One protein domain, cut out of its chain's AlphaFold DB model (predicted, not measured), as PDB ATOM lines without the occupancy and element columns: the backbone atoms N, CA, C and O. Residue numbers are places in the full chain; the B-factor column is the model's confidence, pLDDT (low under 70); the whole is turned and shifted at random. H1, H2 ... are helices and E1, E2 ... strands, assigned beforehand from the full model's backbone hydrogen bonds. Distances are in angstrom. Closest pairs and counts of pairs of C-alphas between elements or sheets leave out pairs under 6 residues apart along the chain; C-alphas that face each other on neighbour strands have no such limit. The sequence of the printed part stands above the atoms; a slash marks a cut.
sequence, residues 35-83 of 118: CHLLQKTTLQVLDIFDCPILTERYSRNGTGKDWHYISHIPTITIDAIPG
ATOM      1  N   CYS A  35     197.994 173.291 131.196       64.56
ATOM      2  CA  CYS A  35     198.218 173.475 132.633       64.56
ATOM      3  C   CYS A  35     199.694 173.291 133.002       64.56
ATOM      4  O   CYS A  35     200.207 173.954 133.892       64.56
ATOM      5  N   HIS A  36     200.389 172.432 132.259       64.12
ATOM      6  CA  HIS A  36     201.802 172.168 132.424       64.12
ATOM      7  C   HIS A  36     202.685 173.381 132.104       64.12
ATOM      8  O   HIS A  36     203.738 173.494 132.720       64.12
ATOM      9  N   LEU A  37     202.267 174.268 131.186       67.56
ATOM     10  CA  LEU A  37     202.956 175.533 130.898       67.56
ATOM     11  C   LEU A  37     202.849 176.412 132.134       67.56
ATOM     12  O   LEU A  37     203.845 176.668 132.788       67.56
ATOM     13  N   LEU A  38     201.615 176.703 132.539       68.69
ATOM     14  CA  LEU A  38     201.303 177.548 133.688       68.69
ATOM     15  C   LEU A  38     201.927 177.041 134.999       68.69
ATOM     16  O   LEU A  38     202.301 177.848 135.834       68.69
ATOM     17  N   GLN A  39     202.058 175.723 135.187       64.75
ATOM     18  CA  GLN A  39     202.607 175.131 136.414       64.75
ATOM     19  C   GLN A  39     204.130 174.957 136.426       64.75
ATOM     20  O   GLN A  39     204.708 174.894 137.509       64.75
ATOM     21  N   LYS A  40     204.784 174.775 135.269       62.12
ATOM     22  CA  LYS A  40     206.240 174.529 135.223       62.12
ATOM     23  C   LYS A  40     207.072 175.775 134.983       62.12
ATOM     24  O   LYS A  40     208.269 175.733 135.255       62.12
ATOM     25  N   THR A  41     206.481 176.838 134.460       62.22
ATOM     26  CA  THR A  41     207.220 178.052 134.122       62.22
ATOM     27  C   THR A  41     207.238 179.020 135.295       62.22
ATOM     28  O   THR A  41     206.254 179.127 136.026       62.22
ATOM     29  N   THR A  42     208.329 179.766 135.460       70.38
ATOM     30  CA  THR A  42     208.447 180.900 136.395       70.38
ATOM     31  C   THR A  42     207.678 182.116 135.881       70.38
ATOM     32  O   THR A  42     208.210 183.223 135.799       70.38
ATOM     33  N   LEU A  43     206.427 181.896 135.485       73.81
ATOM     34  CA  LEU A  43     205.615 182.882 134.805       73.81
ATOM     35  C   LEU A  43     205.272 183.999 135.787       73.81
ATOM     36  O   LEU A  43     204.634 183.776 136.816       73.81
ATOM     37  N   GLN A  44     205.730 185.204 135.477       79.81
ATOM     38  CA  GLN A  44     205.483 186.402 136.273       79.81
ATOM     39  C   GLN A  44     204.346 187.237 135.691       79.81
ATOM     40  O   GLN A  44     203.638 187.916 136.439       79.81
ATOM     41  N   VAL A  45     204.168 187.174 134.370       79.00
ATOM     42  CA  VAL A  45     203.187 187.966 133.630       79.00
ATOM     43  C   VAL A  45     202.353 187.060 132.736       79.00
ATOM     44  O   VAL A  45     202.894 186.302 131.930       79.00
ATOM     45  N   LEU A  46     201.034 187.162 132.873       80.75
ATOM     46  CA  LEU A  46     200.062 186.532 131.993       80.75
ATOM     47  C   LEU A  46     199.078 187.578 131.482       80.75
ATOM     48  O   LEU A  46     198.288 188.107 132.261       80.75
ATOM     49  N   ASP A  47     199.084 187.799 130.175       79.88
ATOM     50  CA  ASP A  47     198.169 188.714 129.510       79.88
ATOM     51  C   ASP A  47     197.274 187.956 128.522       79.88
ATOM     52  O   ASP A  47     197.754 187.234 127.644       79.88
ATOM     53  N   ILE A  48     195.961 188.115 128.665       80.19
ATOM     54  CA  ILE A  48     194.950 187.511 127.798       80.19
ATOM     55  C   ILE A  48     194.045 188.627 127.279       80.19
ATOM     56  O   ILE A  48     193.290 189.225 128.046       80.19
ATOM     57  N   PHE A  49     194.084 188.864 125.972       77.00
ATOM     58  CA  PHE A  49     193.296 189.896 125.305       77.00
ATOM     59  C   PHE A  49     192.457 189.300 124.181       77.00
ATOM     60  O   PHE A  49     192.946 188.490 123.393       77.00
ATOM     61  N   ASP A  50     191.190 189.710 124.085       73.75
ATOM     62  CA  ASP A  50     190.296 189.316 122.980       73.75
ATOM     63  C   ASP A  50     190.164 187.782 122.817       73.75
ATOM     64  O   ASP A  50     190.074 187.216 121.728       73.75
ATOM     65  N   CYS A  51     190.187 187.073 123.948       76.19
ATOM     66  CA  CYS A  51     190.054 185.619 124.005       76.19
ATOM     67  C   CYS A  51     188.826 185.256 124.846       76.19
ATOM     68  O   CYS A  51     188.969 185.045 126.053       76.19
ATOM     69  N   PRO A  52     187.613 185.170 124.274       75.38
ATOM     70  CA  PRO A  52     186.388 184.975 125.049       75.38
ATOM     71  C   PRO A  52     186.392 183.650 125.822       75.38
ATOM     72  O   PRO A  52     186.052 183.626 127.001       75.38
ATOM     73  N   ILE A  53     186.868 182.561 125.201       79.88
ATOM     74  CA  ILE A  53     186.908 181.234 125.835       79.88
ATOM     75  C   ILE A  53     187.892 181.207 127.012       79.88
ATOM     76  O   ILE A  53     187.579 180.689 128.084       79.88
ATOM     77  N   LEU A  54     189.090 181.771 126.824       77.81
ATOM     78  CA  LEU A  54     190.100 181.823 127.882       77.81
ATOM     79  C   LEU A  54     189.699 182.799 128.982       77.81
ATOM     80  O   LEU A  54     189.863 182.475 130.152       77.81
ATOM     81  N   THR A  55     189.131 183.950 128.626       78.31
ATOM     82  CA  THR A  55     188.646 184.935 129.596       78.31
ATOM     83  C   THR A  55     187.577 184.333 130.488       78.31
ATOM     84  O   THR A  55     187.619 184.531 131.694       78.31
ATOM     85  N   GLU A  56     186.657 183.538 129.939       80.06
ATOM     86  CA  GLU A  56     185.649 182.840 130.737       80.06
ATOM     87  C   GLU A  56     186.285 181.809 131.685       80.06
ATOM     88  O   GLU A  56     185.967 181.774 132.875       80.06
ATOM     89  N   ARG A  57     187.242 181.011 131.195       80.19
ATOM     90  CA  ARG A  57     187.908 179.955 131.983       80.19
ATOM     91  C   ARG A  57     188.882 180.448 133.040       80.19
ATOM     92  O   ARG A  57     189.009 179.818 134.092       80.19
ATOM     93  N   TYR A  58     189.570 181.540 132.755       77.19
ATOM     94  CA  TYR A  58     190.522 182.196 133.638       77.19
ATOM     95  C   TYR A  58     189.910 183.451 134.267       77.19
ATOM     96  O   TYR A  58     190.633 184.294 134.777       77.19
ATOM     97  N   SER A  59     188.585 183.608 134.266       74.31
ATOM     98  CA  SER A  59     187.959 184.791 134.853       74.31
ATOM     99  C   SER A  59     188.210 184.860 136.359       74.31
ATOM    100  O   SER A  59     187.836 183.953 137.108       74.31
ATOM    101  N   ARG A  60     188.751 185.994 136.824       67.38
ATOM    102  CA  ARG A  60     188.889 186.299 138.258       67.38
ATOM    103  C   ARG A  60     187.536 186.401 138.965       67.38
ATOM    104  O   ARG A  60     187.468 186.268 140.183       67.38
ATOM    105  N   ASN A  61     186.453 186.609 138.216       64.75
ATOM    106  CA  ASN A  61     185.125 186.909 138.748       64.75
ATOM    107  C   ASN A  61     184.376 185.682 139.315       64.75
ATOM    108  O   ASN A  61     183.154 185.697 139.437       64.75
ATOM    109  N   GLY A  62     185.095 184.605 139.647       58.19
ATOM    110  CA  GLY A  62     184.550 183.387 140.253       58.19
ATOM    111  C   GLY A  62     183.968 182.371 139.264       58.19
ATOM    112  O   GLY A  62     183.694 181.241 139.656       58.19
ATOM    113  N   THR A  63     183.826 182.728 137.986       64.44
ATOM    114  CA  THR A  63     183.453 181.801 136.901       64.44
ATOM    115  C   THR A  63     184.648 181.045 136.319       64.44
ATOM    116  O   THR A  63     184.463 180.017 135.665       64.44
ATOM    117  N   GLY A  64     185.874 181.505 136.587       71.12
ATOM    118  CA  GLY A  64     187.090 180.894 136.073       71.12
ATOM    119  C   GLY A  64     187.411 179.551 136.725       71.12
ATOM    120  O   GLY A  64     188.091 179.490 137.750       71.12
ATOM    121  N   LYS A  65     186.962 178.456 136.104       74.12
ATOM    122  CA  LYS A  65     187.233 177.075 136.548       74.12
ATOM    123  C   LYS A  65     188.733 176.770 136.662       74.12
ATOM    124  O   LYS A  65     189.144 176.009 137.536       74.12
ATOM    125  N   ASP A  66     189.537 177.412 135.819       78.50
ATOM    126  CA  ASP A  66     190.973 177.181 135.667       78.50
ATOM    127  C   ASP A  66     191.825 178.307 136.301       78.50
ATOM    128  O   ASP A  66     193.047 178.318 136.166       78.50
ATOM    129  N   TRP A  67     191.208 179.234 137.054       81.00
ATOM    130  CA  TRP A  67     191.892 180.357 137.720       81.00
ATOM    131  C   TRP A  67     193.036 179.914 138.643       81.00
ATOM    132  O   TRP A  67     194.086 180.546 138.693       81.00
ATOM    133  N   HIS A  68     192.863 178.799 139.352       76.69
ATOM    134  CA  HIS A  68     193.856 178.260 140.285       76.69
ATOM    135  C   HIS A  68     195.193 177.887 139.619       76.69
ATOM    136  O   HIS A  68     196.221 177.833 140.292       76.69
ATOM    137  N   TYR A  69     195.209 177.658 138.302       75.75
ATOM    138  CA  TYR A  69     196.453 177.428 137.567       75.75
ATOM    139  C   TYR A  69     197.259 178.694 137.349       75.75
ATOM    140  O   TYR A  69     198.463 178.596 137.175       75.75
ATOM    141  N   ILE A  70     196.621 179.860 137.359       76.75
ATOM    142  CA  ILE A  70     197.277 181.143 137.107       76.75
ATOM    143  C   ILE A  70     197.328 182.008 138.360       76.75
ATOM    144  O   ILE A  70     198.095 182.950 138.407       76.75
ATOM    145  N   SER A  71     196.583 181.671 139.413       78.81
ATOM    146  CA  SER A  71     196.468 182.476 140.634       78.81
ATOM    147  C   SER A  71     197.778 182.689 141.394       78.81
ATOM    148  O   SER A  71     197.832 183.537 142.278       78.81
ATOM    149  N   HIS A  72     198.801 181.881 141.115       78.44
ATOM    150  CA  HIS A  72     200.134 182.025 141.695       78.44
ATOM    151  C   HIS A  72     201.004 183.044 140.938       78.44
ATOM    152  O   HIS A  72     202.051 183.443 141.445       78.44
ATOM    153  N   ILE A  73     200.578 183.458 139.742       81.25
ATOM    154  CA  ILE A  73     201.258 184.445 138.909       81.25
ATOM    155  C   ILE A  73     200.995 185.834 139.508       81.25
ATOM    156  O   ILE A  73     199.841 186.178 139.778       81.25
ATOM    157  N   PRO A  74     202.036 186.650 139.728       79.81
ATOM    158  CA  PRO A  74     201.889 187.954 140.363       79.81
ATOM    159  C   PRO A  74     201.145 188.972 139.490       79.81
ATOM    160  O   PRO A  74     200.403 189.792 140.026       79.81
ATOM    161  N   THR A  75     201.315 188.917 138.165       82.75
ATOM    162  CA  THR A  75     200.691 189.859 137.226       82.75
ATOM    163  C   THR A  75     199.806 189.108 136.240       82.75
ATOM    164  O   THR A  75     200.303 188.355 135.406       82.75
ATOM    165  N   ILE A  76     198.490 189.303 136.345       82.38
ATOM    166  CA  ILE A  76     197.492 188.665 135.481       82.38
ATOM    167  C   ILE A  76     196.570 189.752 134.932       82.38
ATOM    168  O   ILE A  76     195.856 190.394 135.709       82.38
ATOM    169  N   THR A  77     196.550 189.909 133.614       82.88
ATOM    170  CA  THR A  77     195.669 190.834 132.894       82.88
ATOM    171  C   THR A  77     194.755 190.025 131.988       82.88
ATOM    172  O   THR A  77     195.223 189.237 131.168       82.88
ATOM    173  N   ILE A  78     193.442 190.173 132.154       80.38
ATOM    174  CA  ILE A  78     192.452 189.476 131.330       80.38
ATOM    175  C   ILE A  78     191.400 190.495 130.930       80.38
ATOM    176  O   ILE A  78     190.542 190.842 131.741       80.38
ATOM    177  N   ASP A  79     191.465 190.939 129.681       76.69
ATOM    178  CA  ASP A  79     190.527 191.900 129.115       76.69
ATOM    179  C   ASP A  79     189.783 191.255 127.940       76.69
ATOM    180  O   ASP A  79     190.319 191.025 126.851       76.69
ATOM    181  N   ALA A  80     188.502 190.958 128.164       61.66
ATOM    182  CA  ALA A  80     187.556 190.676 127.092       61.66
ATOM    183  C   ALA A  80     186.855 191.984 126.742       61.66
ATOM    184  O   ALA A  80     186.096 192.499 127.560       61.66
ATOM    185  N   ILE A  81     187.092 192.520 125.547       55.62
ATOM    186  CA  ILE A  81     186.393 193.718 125.077       55.62
ATOM    187  C   ILE A  81     184.937 193.312 124.790       55.62
ATOM    188  O   ILE A  81     184.693 192.539 123.859       55.62
ATOM    189  N   PRO A  82     183.939 193.782 125.563       45.97
ATOM    190  CA  PRO A  82     182.550 193.459 125.301       45.97
ATOM    191  C   PRO A  82     182.029 194.427 124.235       45.97
ATOM    192  O   PRO A  82     181.451 195.456 124.554       45.97
ATOM    193  N   GLY A  83     182.256 194.090 122.964       50.16
ATOM    194  CA  GLY A  83     181.655 194.770 121.814       50.16
ATOM    195  C   GLY A  83     182.135 196.207 121.588       50.16
ATOM    196  O   GLY A  83     181.508 197.159 122.036       50.16
TER     197      GLY A  83
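This is residues 35 to 83 of the 118 residues of the protein "NB-ARC domain-containing protein" of Gossypium australe (UniProt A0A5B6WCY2). Two short strands side by side, E1 and E2, make a narrow parallel ribbon; the short helix H2 lies over one face of it, with Thr 55 close to Ile 48 of E1 and Ile 78 of E2, while the short helix H1, before E1 in the chain, is set off from H2 and from E2. A long loop, residues 58 to 74, leads back from H2 to the start of E2, and residues 80 to 83 run on past the end of E2 as a tail. The printed part has 49 residues, with two named helices and two named strands in the order H1, E1, H2, E2. The class is mixed, helices and strands, with 22 residues in named elements, under half. The whole is compact, with a radius of gyration of the C-alphas of 10.5 A, and elongated, spanning 34 by 18 by 16 A.

H1, residues 35 to 40, is joined by a tight link to E1, residues 45 to 49. E1 and E2, residues 75 to 79, are parallel neighbours at 1 degrees; N 46 and O 75 are 2.9 A apart and N 77 and O 46 2.8 A, within hydrogen-bond range. Between them in the chain comes H2, residues 52 to 57. E1, H2 and E2 form a strand-helix-strand unit, two parallel strands with a helix between, whose crossover is right-handed. The closest C-alphas of H2 and E2 are those of Thr 55 and Ile 78, 6.2 A apart; those of E1 and H2 are Ile 48 and Thr 55, 7.0 A. H1 is apart from H2 and from E2. In H1 and H2 every O i to N i+4 pair is within hydrogen-bond range.

H1 begins at C-alpha 35 (198.218, 173.475, 132.633) and is 8.5 A long. E1 measures 13.1 A, H2 8.7 A and E2 13.2 A, ending at C-alpha 79 (190.527, 191.900, 129.115).

The C-alphas farthest apart, of Lys 40 and Gly 83, are 34.6 A apart. The printed part has no cut; the link from H2 to E2 is long, 17 residues. Mean pLDDT of the printed part is 72.9, with residues 35 to 41, 60 to 63 and 80 to 83 under 70.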